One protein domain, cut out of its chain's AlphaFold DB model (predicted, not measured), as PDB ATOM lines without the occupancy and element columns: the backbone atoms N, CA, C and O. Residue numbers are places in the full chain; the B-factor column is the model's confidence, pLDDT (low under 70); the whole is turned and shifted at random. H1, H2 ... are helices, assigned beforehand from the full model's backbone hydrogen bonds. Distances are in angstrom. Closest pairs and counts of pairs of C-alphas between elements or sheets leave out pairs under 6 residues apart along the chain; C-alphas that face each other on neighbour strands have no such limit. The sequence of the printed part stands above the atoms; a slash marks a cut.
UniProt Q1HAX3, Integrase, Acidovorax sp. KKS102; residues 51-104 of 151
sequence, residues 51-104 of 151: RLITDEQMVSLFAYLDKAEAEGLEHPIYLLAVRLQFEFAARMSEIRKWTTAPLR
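AT A GLANCE: This is residues 51 to 104 of the 151 residues of the protein "Integrase" of Acidovorax sp. KKS102 (UniProt Q1HAX3). Three helices make a flat, open zigzag: H1 runs one way, H2 folds back from its last end as the second arm of a narrow V, and H3 turns back again on the other side of H2. H2 is in the middle, and residues 51 to 57, of which 55 to 57 belong to H1, stick out. The printed part has 54 residues with three named helices, H1, H2 and H3 in that order, and no named strand; the class is all helix. It is only just loose, close to compact, with a radius of gyration of the C-alphas of 12.4 A and spans of 36 by 29 by 14 A.

HOW THE PARTS SIT: H1, residues 55 to 71, and H2, residues 76 to 88, form a helical hairpin, opposite ways at a shallow tilt of 29 degrees. They only just touch, with 3 pairs of C-alphas within 8 A, through residues 65 to 69 of H1 and 76 to 79 of H2 alone; the closest C-alphas, those of Leu 65 and Leu 79, are 6.3 A apart. H3, residues 92 to 100, touches H2, opposite ways at a steep tilt of 46 degrees; their closest C-alphas, those of Ala 81 and Ile 95, are 6.4 A apart. H1 and H3 are apart. In H1 and H2 every O i to N i+4 pair is within hydrogen-bond range; in H3 4 of 5 are.

IN THESE COORDINATES: H1 begins at C-alpha 55 (3.215, 24.341, -27.775) and is 24.4 A long from first to last C-alpha. H2 measures 18.1 A and begins at C-alpha 76 (-19.138, 32.306, -32.228). H3 measures 12.7 A and ends at C-alpha 100 (-26.247, 21.844, -37.592).

THE WHOLE: The C-alphas of Arg 51 and Arg 104, the two farthest apart, are 39.2 A apart. The printed part has no cut, and both links, H1 to H2 and H2 to H3, are tight. The mean pLDDT of the printed part is 81.6, and residues 98 to 104 are under 70.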
ATOM      1  N   ARG A  51       4.267  18.485 -40.315       85.12
ATOM      2  CA  ARG A  51       4.570  19.552 -39.354       85.12
ATOM      3  C   ARG A  51       3.500  19.544 -38.269       85.12
ATOM      4  O   ARG A  51       2.356  19.902 -38.540       85.12
ATOM      5  N   LEU A  52       3.878  19.130 -37.066       86.56
ATOM      6  CA  LEU A  52       3.024  19.239 -35.888       86.56
ATOM      7  C   LEU A  52       3.018  20.686 -35.381       86.56
ATOM      8  O   LEU A  52       3.969  21.437 -35.609       86.56
ATOM      9  N   ILE A  53       1.920  21.079 -34.741       86.25
ATOM     10  CA  ILE A  53       1.831  22.363 -34.045       86.25
ATOM     11  C   ILE A  53       2.748  22.321 -32.816       86.25
ATOM     12  O   ILE A  53       2.805  21.301 -32.132       86.25
ATOM     13  N   THR A  54       3.497  23.396 -32.573       91.50
ATOM     14  CA  THR A  54       4.319  23.526 -31.361       91.50
ATOM     15  C   THR A  54       3.484  24.068 -30.203       91.50
ATOM     16  O   THR A  54       2.469  24.728 -30.430       91.50
ATOM     17  N   ASP A  55       3.925  23.850 -28.965       88.44
ATOM     18  CA  ASP A  55       3.215  24.341 -27.775       88.44
ATOM     19  C   ASP A  55       3.062  25.871 -27.791       88.44
ATOM     20  O   ASP A  55       1.985  26.393 -27.517       88.44
ATOM     21  N   GLU A  56       4.090  26.600 -28.236       91.31
ATOM     22  CA  GLU A  56       4.040  28.061 -28.405       91.31
ATOM     23  C   GLU A  56       2.944  28.499 -29.392       91.31
ATOM     24  O   GLU A  56       2.202  29.453 -29.147       91.31
ATOM     25  N   GLN A  57       2.809  27.779 -30.509       92.06
ATOM     26  CA  GLN A  57       1.768  28.043 -31.507       92.06
ATOM     27  C   GLN A  57       0.382  27.718 -30.967       92.06
ATOM     28  O   GLN A  57      -0.582  28.401 -31.308       92.06
ATOM     29  N   MET A  58       0.282  26.697 -30.119       89.56
ATOM     30  CA  MET A  58      -0.961  26.318 -29.467       89.56
ATOM     31  C   MET A  58      -1.417  27.403 -28.486       89.56
ATOM     32  O   MET A  58      -2.554  27.859 -28.571       89.56
ATOM     33  N   VAL A  59      -0.513  27.898 -27.633       91.00
ATOM     34  CA  VAL A  59      -0.793  29.008 -26.707       91.00
ATOM     35  C   VAL A  59      -1.217  30.263 -27.470       91.00
ATOM     36  O   VAL A  59      -2.234  30.874 -27.144       91.00
ATOM     37  N   SER A  60      -0.486  30.621 -28.531       92.50
ATOM     38  CA  SER A  60      -0.837  31.775 -29.366       92.50
ATOM     39  C   SER A  60      -2.208  31.627 -30.032       92.50
ATOM     40  O   SER A  60      -2.904  32.626 -30.212       92.50
ATOM     41  N   LEU A  61      -2.597  30.408 -30.416       91.38
ATOM     42  CA  LEU A  61      -3.888  30.139 -31.037       91.38
ATOM     43  C   LEU A  61      -5.036  30.337 -30.043       91.38
ATOM     44  O   LEU A  61      -5.999  31.026 -30.367       91.38
ATOM     45  N   PHE A  62      -4.926  29.781 -28.833       90.25
ATOM     46  CA  PHE A  62      -5.954  29.951 -27.802       90.25
ATOM     47  C   PHE A  62      -6.079  31.407 -27.345       90.25
ATOM     48  O   PHE A  62      -7.194  31.915 -27.260       90.25
ATOM     49  N   ALA A  63      -4.959  32.122 -27.198       91.75
ATOM     50  CA  ALA A  63      -4.980  33.554 -26.900       91.75
ATOM     51  C   ALA A  63      -5.728  34.371 -27.974       91.75
ATOM     52  O   ALA A  63      -6.464  35.304 -27.654       91.75
ATOM     53  N   TYR A  64      -5.576  34.009 -29.254       92.81
ATOM     54  CA  TYR A  64      -6.337  34.638 -30.334       92.81
ATOM     55  C   TYR A  64      -7.832  34.308 -30.263       92.81
ATOM     56  O   TYR A  64      -8.651  35.203 -30.460       92.81
ATOM     57  N   LEU A  65      -8.201  33.056 -29.972       89.62
ATOM     58  CA  LEU A  65      -9.607  32.658 -29.840       89.62
ATOM     59  C   LEU A  65     -10.312  33.446 -28.729       89.62
ATOM     60  O   LEU A  65     -11.428  33.919 -28.939       89.62
ATOM     61  N   ASP A  66      -9.645  33.640 -27.593       89.75
ATOM     62  CA  ASP A  66     -10.190  34.396 -26.462       89.75
ATOM     63  C   ASP A  66     -10.341  35.885 -26.796       89.75
ATOM     64  O   ASP A  66     -11.368  36.497 -26.498       89.75
ATOM     65  N   LYS A  67      -9.355  36.465 -27.493       91.75
ATOM     66  CA  LYS A  67      -9.441  37.840 -27.999       91.75
ATOM     67  C   LYS A  67     -10.587  38.005 -29.001       91.75
ATOM     68  O   LYS A  67     -11.359  38.956 -28.903       91.75
ATOM     69  N   ALA A  68     -10.718  37.075 -29.948       91.50
ATOM     70  CA  ALA A  68     -11.766  37.097 -30.962       91.50
ATOM     71  C   ALA A  68     -13.168  36.963 -30.352       91.50
ATOM     72  O   ALA A  68     -14.105  37.591 -30.843       91.50
ATOM     73  N   GLU A  69     -13.305  36.190 -29.271       87.62
ATOM     74  CA  GLU A  69     -14.543  36.085 -28.498       87.62
ATOM     75  C   GLU A  69     -14.866  37.387 -27.750       87.62
ATOM     76  O   GLU A  69     -16.009  37.844 -27.791       87.62
ATOM     77  N   ALA A  70     -13.872  38.007 -27.105       89.00
ATOM     78  CA  ALA A  70     -14.049  39.243 -26.343       89.00
ATOM     79  C   ALA A  70     -14.396  40.452 -27.229       89.00
ATOM     80  O   ALA A  70     -15.256  41.257 -26.875       89.00
ATOM     81  N   GLU A  71     -13.744  40.569 -28.387       91.44
ATOM     82  CA  GLU A  71     -13.941  41.672 -29.337       91.44
ATOM     83  C   GLU A  71     -15.080  41.399 -30.336       91.44
ATOM     84  O   GLU A  71     -15.497  42.301 -31.060       91.44
ATOM     85  N   GLY A  72     -15.606  40.168 -30.379       88.56
ATOM     86  CA  GLY A  72     -16.654  39.769 -31.322       88.56
ATOM     87  C   GLY A  72     -16.203  39.805 -32.786       88.56
ATOM     88  O   GLY A  72     -17.019  40.074 -33.667       88.56
ATOM     89  N   LEU A  73     -14.914  39.559 -33.043       86.25
ATOM     90  CA  LEU A  73     -14.299  39.616 -34.378       86.25
ATOM     91  C   LEU A  73     -14.845  38.540 -35.326       86.25
ATOM     92  O   LEU A  73     -14.947  38.765 -36.529       86.25
ATOM     93  N   GLU A  74     -15.190  37.373 -34.781       87.81
ATOM     94  CA  GLU A  74     -15.589  36.187 -35.537       87.81
ATOM     95  C   GLU A  74     -16.948  35.652 -35.082       87.81
ATOM     96  O   GLU A  74     -17.393  35.863 -33.951       87.81
ATOM     97  N   HIS A  75     -17.613  34.893 -35.958       82.81
ATOM     98  CA  HIS A  75     -18.873  34.251 -35.590       82.81
ATOM     99  C   HIS A  75     -18.626  33.180 -34.501       82.81
ATOM    100  O   HIS A  75     -17.787  32.294 -34.698       82.81
ATOM    101  N   PRO A  76     -19.398  33.163 -33.396       81.00
ATOM    102  CA  PRO A  76     -19.138  32.306 -32.228       81.00
ATOM    103  C   PRO A  76     -19.106  30.803 -32.548       81.00
ATOM    104  O   PRO A  76     -18.412  30.030 -31.893       81.00
ATOM    105  N   ILE A  77     -19.822  30.382 -33.593       81.31
ATOM    106  CA  ILE A  77     -19.808  28.996 -34.085       81.31
ATOM    107  C   ILE A  77     -18.411  28.555 -34.547       81.31
ATOM    108  O   ILE A  77     -18.040  27.407 -34.310       81.31
ATOM    109  N   TYR A  78     -17.643  29.427 -35.204       85.81
ATOM    110  CA  TYR A  78     -16.314  29.063 -35.699       85.81
ATOM    111  C   TYR A  78     -15.327  28.892 -34.547       85.81
ATOM    112  O   TYR A  78     -14.595  27.905 -34.515       85.81
ATOM    113  N   LEU A  79     -15.379  29.792 -33.561       85.19
ATOM    114  CA  LEU A  79     -14.568  29.701 -32.346       85.19
ATOM    115  C   LEU A  79     -14.865  28.402 -31.583       85.19
ATOM    116  O   LEU A  79     -13.951  27.654 -31.237       85.19
ATOM    117  N   LEU A  80     -16.152  28.078 -31.412       81.62
ATOM    118  CA  LEU A  80     -16.590  26.836 -30.776       81.62
ATOM    119  C   LEU A  80     -16.121  25.593 -31.547       81.62
ATOM    120  O   LEU A  80     -15.641  24.639 -30.941       81.62
ATOM    121  N   ALA A  81     -16.228  25.595 -32.878       84.38
ATOM    122  CA  ALA A  81     -15.795  24.473 -33.707       84.38
ATOM    123  C   ALA A  81     -14.291  24.195 -33.565       84.38
ATOM    124  O   ALA A  81     -13.890  23.034 -33.476       84.38
ATOM    125  N   VAL A  82     -13.465  25.246 -33.507       87.44
ATOM    126  CA  VAL A  82     -12.017  25.110 -33.303       87.44
ATOM    127  C   VAL A  82     -11.708  24.574 -31.904       87.44
ATOM    128  O   VAL A  82     -10.923  23.639 -31.788       87.44
ATOM    129  N   ARG A  83     -12.366  25.076 -30.850       86.19
ATOM    130  CA  ARG A  83     -12.186  24.551 -29.481       86.19
ATOM    131  C   ARG A  83     -12.554  23.065 -29.390       86.19
ATOM    132  O   ARG A  83     -11.755  22.256 -28.930       86.19
ATOM    133  N   LEU A  84     -13.703  22.674 -29.943       81.12
ATOM    134  CA  LEU A  84     -14.153  21.274 -29.983       81.12
ATOM    135  C   LEU A  84     -13.187  20.349 -30.739       81.12
ATOM    136  O   LEU A  84     -13.033  19.182 -30.375       81.12
ATOM    137  N   GLN A  85     -12.536  20.852 -31.792       84.88
ATOM    138  CA  GLN A  85     -11.533  20.104 -32.550       84.88
ATOM    139  C   GLN A  85     -10.322  19.727 -31.689       84.88
ATOM    140  O   GLN A  85      -9.814  18.617 -31.853       84.88
ATOM    141  N   PHE A  86      -9.868  20.613 -30.797       83.81
ATOM    142  CA  PHE A  86      -8.727  20.352 -29.914       83.81
ATOM    143  C   PHE A  86      -9.105  19.494 -28.704       83.81
ATOM    144  O   PHE A  86      -8.386  18.543 -28.416       83.81
ATOM    145  N   GLU A  87     -10.257  19.746 -28.077       78.94
ATOM    146  CA  GLU A  87     -10.707  18.989 -26.896       78.94
ATOM    147  C   GLU A  87     -11.023  17.520 -27.218       78.94
ATOM    148  O   GLU A  87     -10.610  16.598 -26.516       78.94
ATOM    149  N   PHE A  88     -11.736  17.266 -28.321       76.38
ATOM    150  CA  PHE A  88     -12.209  15.917 -28.654       76.38
ATOM    151  C   PHE A  88     -11.364  15.198 -29.709       76.38
ATOM    152  O   PHE A  88     -11.652  14.037 -30.051       76.38
ATOM    153  N   ALA A  89     -10.382  15.893 -30.300       78.75
ATOM    154  CA  ALA A  89      -9.666  15.436 -31.493       78.75
ATOM    155  C   ALA A  89     -10.640  14.847 -32.544       78.75
ATOM    156  O   ALA A  89     -10.413  13.775 -33.120       78.75
ATOM    157  N   ALA A  90     -11.812  15.475 -32.689       75.81
ATOM    158  CA  ALA A  90     -12.885  15.019 -33.571       75.81
ATOM    159  C   ALA A  90     -12.522  15.318 -35.030       75.81
ATOM    160  O   ALA A  90     -11.646  16.126 -35.299       75.81
ATOM    161  N   ARG A  91     -13.152  14.682 -36.017       80.31
ATOM    162  CA  ARG A  91     -12.946  15.106 -37.415       80.31
ATOM    163  C   ARG A  91     -13.793  16.332 -37.725       80.31
ATOM    164  O   ARG A  91     -14.923  16.439 -37.263       80.31
ATOM    165  N   MET A  92     -13.335  17.184 -38.643       80.62
ATOM    166  CA  MET A  92     -14.134  18.315 -39.142       80.62
ATOM    167  C   MET A  92     -15.527  17.885 -39.651       80.62
ATOM    168  O   MET A  92     -16.507  18.615 -39.502       80.62
ATOM    169  N   SER A  93     -15.639  16.682 -40.231       79.12
ATOM    170  CA  SER A  93     -16.919  16.103 -40.666       79.12
ATOM    171  C   SER A  93     -17.851  15.710 -39.513       79.12
ATOM    172  O   SER A  93     -19.061  15.647 -39.719       79.12
ATOM    173  N   GLU A  94     -17.314  15.446 -38.323       77.88
ATOM    174  CA  GLU A  94     -18.071  15.182 -37.094       77.88
ATOM    175  C   GLU A  94     -18.518  16.507 -36.464       77.88
ATOM    176  O   GLU A  94     -19.707  16.691 -36.218       77.88
ATOM    177  N   ILE A  95     -17.608  17.479 -36.345       79.38
ATOM    178  CA  ILE A  95     -17.891  18.808 -35.775       79.38
ATOM    179  C   ILE A  95     -18.987  19.532 -36.559       79.38
ATOM    180  O   ILE A  95     -19.923  20.073 -35.975       79.38
ATOM    181  N   ARG A  96     -18.937  19.475 -37.899       76.12
ATOM    182  CA  ARG A  96     -19.966  20.083 -38.755       76.12
ATOM    183  C   ARG A  96     -21.372  19.565 -38.434       76.12
ATOM    184  O   ARG A  96     -22.322  20.338 -38.490       76.12
ATOM    185  N   LYS A  97     -21.510  18.277 -38.100       72.88
ATOM    186  CA  LYS A  97     -22.814  17.684 -37.762       72.88
ATOM    187  C   LYS A  97     -23.358  18.245 -36.451       72.88
ATOM    188  O   LYS A  97     -24.563  18.463 -36.352       72.88
ATOM    189  N   TRP A  98     -22.488  18.505 -35.476       64.88
ATOM    190  CA  TRP A  98     -22.879  19.063 -34.180       64.88
ATOM    191  C   TRP A  98     -23.398  20.490 -34.297       64.88
ATOM    192  O   TRP A  98     -24.400  20.824 -33.676       64.88
ATOM    193  N   THR A  99     -22.780  21.308 -35.147       60.44
ATOM    194  CA  THR A  99     -23.214  22.692 -35.375       60.44
ATOM    195  C   THR A  99     -24.601  22.786 -36.015       60.44
ATOM    196  O   THR A  99     -25.359  23.704 -35.719       60.44
ATOM    197  N   THR A 100     -24.946  21.851 -36.903       58.47
ATOM    198  CA  THR A 100     -26.247  21.844 -37.592       58.47
ATOM    199  C   THR A 100     -27.377  21.226 -36.770       58.47
ATOM    200  O   THR A 100     -28.539  21.314 -37.166       58.47
ATOM    201  N   ALA A 101     -27.064  20.571 -35.648       58.84
ATOM    202  CA  ALA A 101     -28.068  19.948 -34.800       58.84
ATOM    203  C   ALA A 101     -28.748  21.006 -33.911       58.84
ATOM    204  O   ALA A 101     -28.059  21.810 -33.280       58.84
ATOM    205  N   PRO A 102     -30.091  21.023 -33.810       49.25
ATOM    206  CA  PRO A 102     -30.770  21.916 -32.883       49.25
ATOM    207  C   PRO A 102     -30.375  21.557 -31.444       49.25
ATOM    208  O   PRO A 102     -30.689  20.466 -30.965       49.25
ATOM    209  N   LEU A 103     -29.706  22.486 -30.753       50.88
ATOM    210  CA  LEU A 103     -29.389  22.412 -29.322       50.88
ATOM    211  C   LEU A 103     -30.693  22.518 -28.513       50.88
ATOM    212  O   LEU A 103     -31.050  23.582 -28.017       50.88
ATOM    213  N   ARG A 104     -31.474  21.432 -28.464       45.81
ATOM    214  CA  ARG A 104     -32.822  21.431 -27.869       45.81
ATOM    215  C   ARG A 104     -32.837  21.145 -26.364       45.81
ATOM    216  O   ARG A 104     -33.784  21.562 -25.709       45.81
TER     217      ARG A 104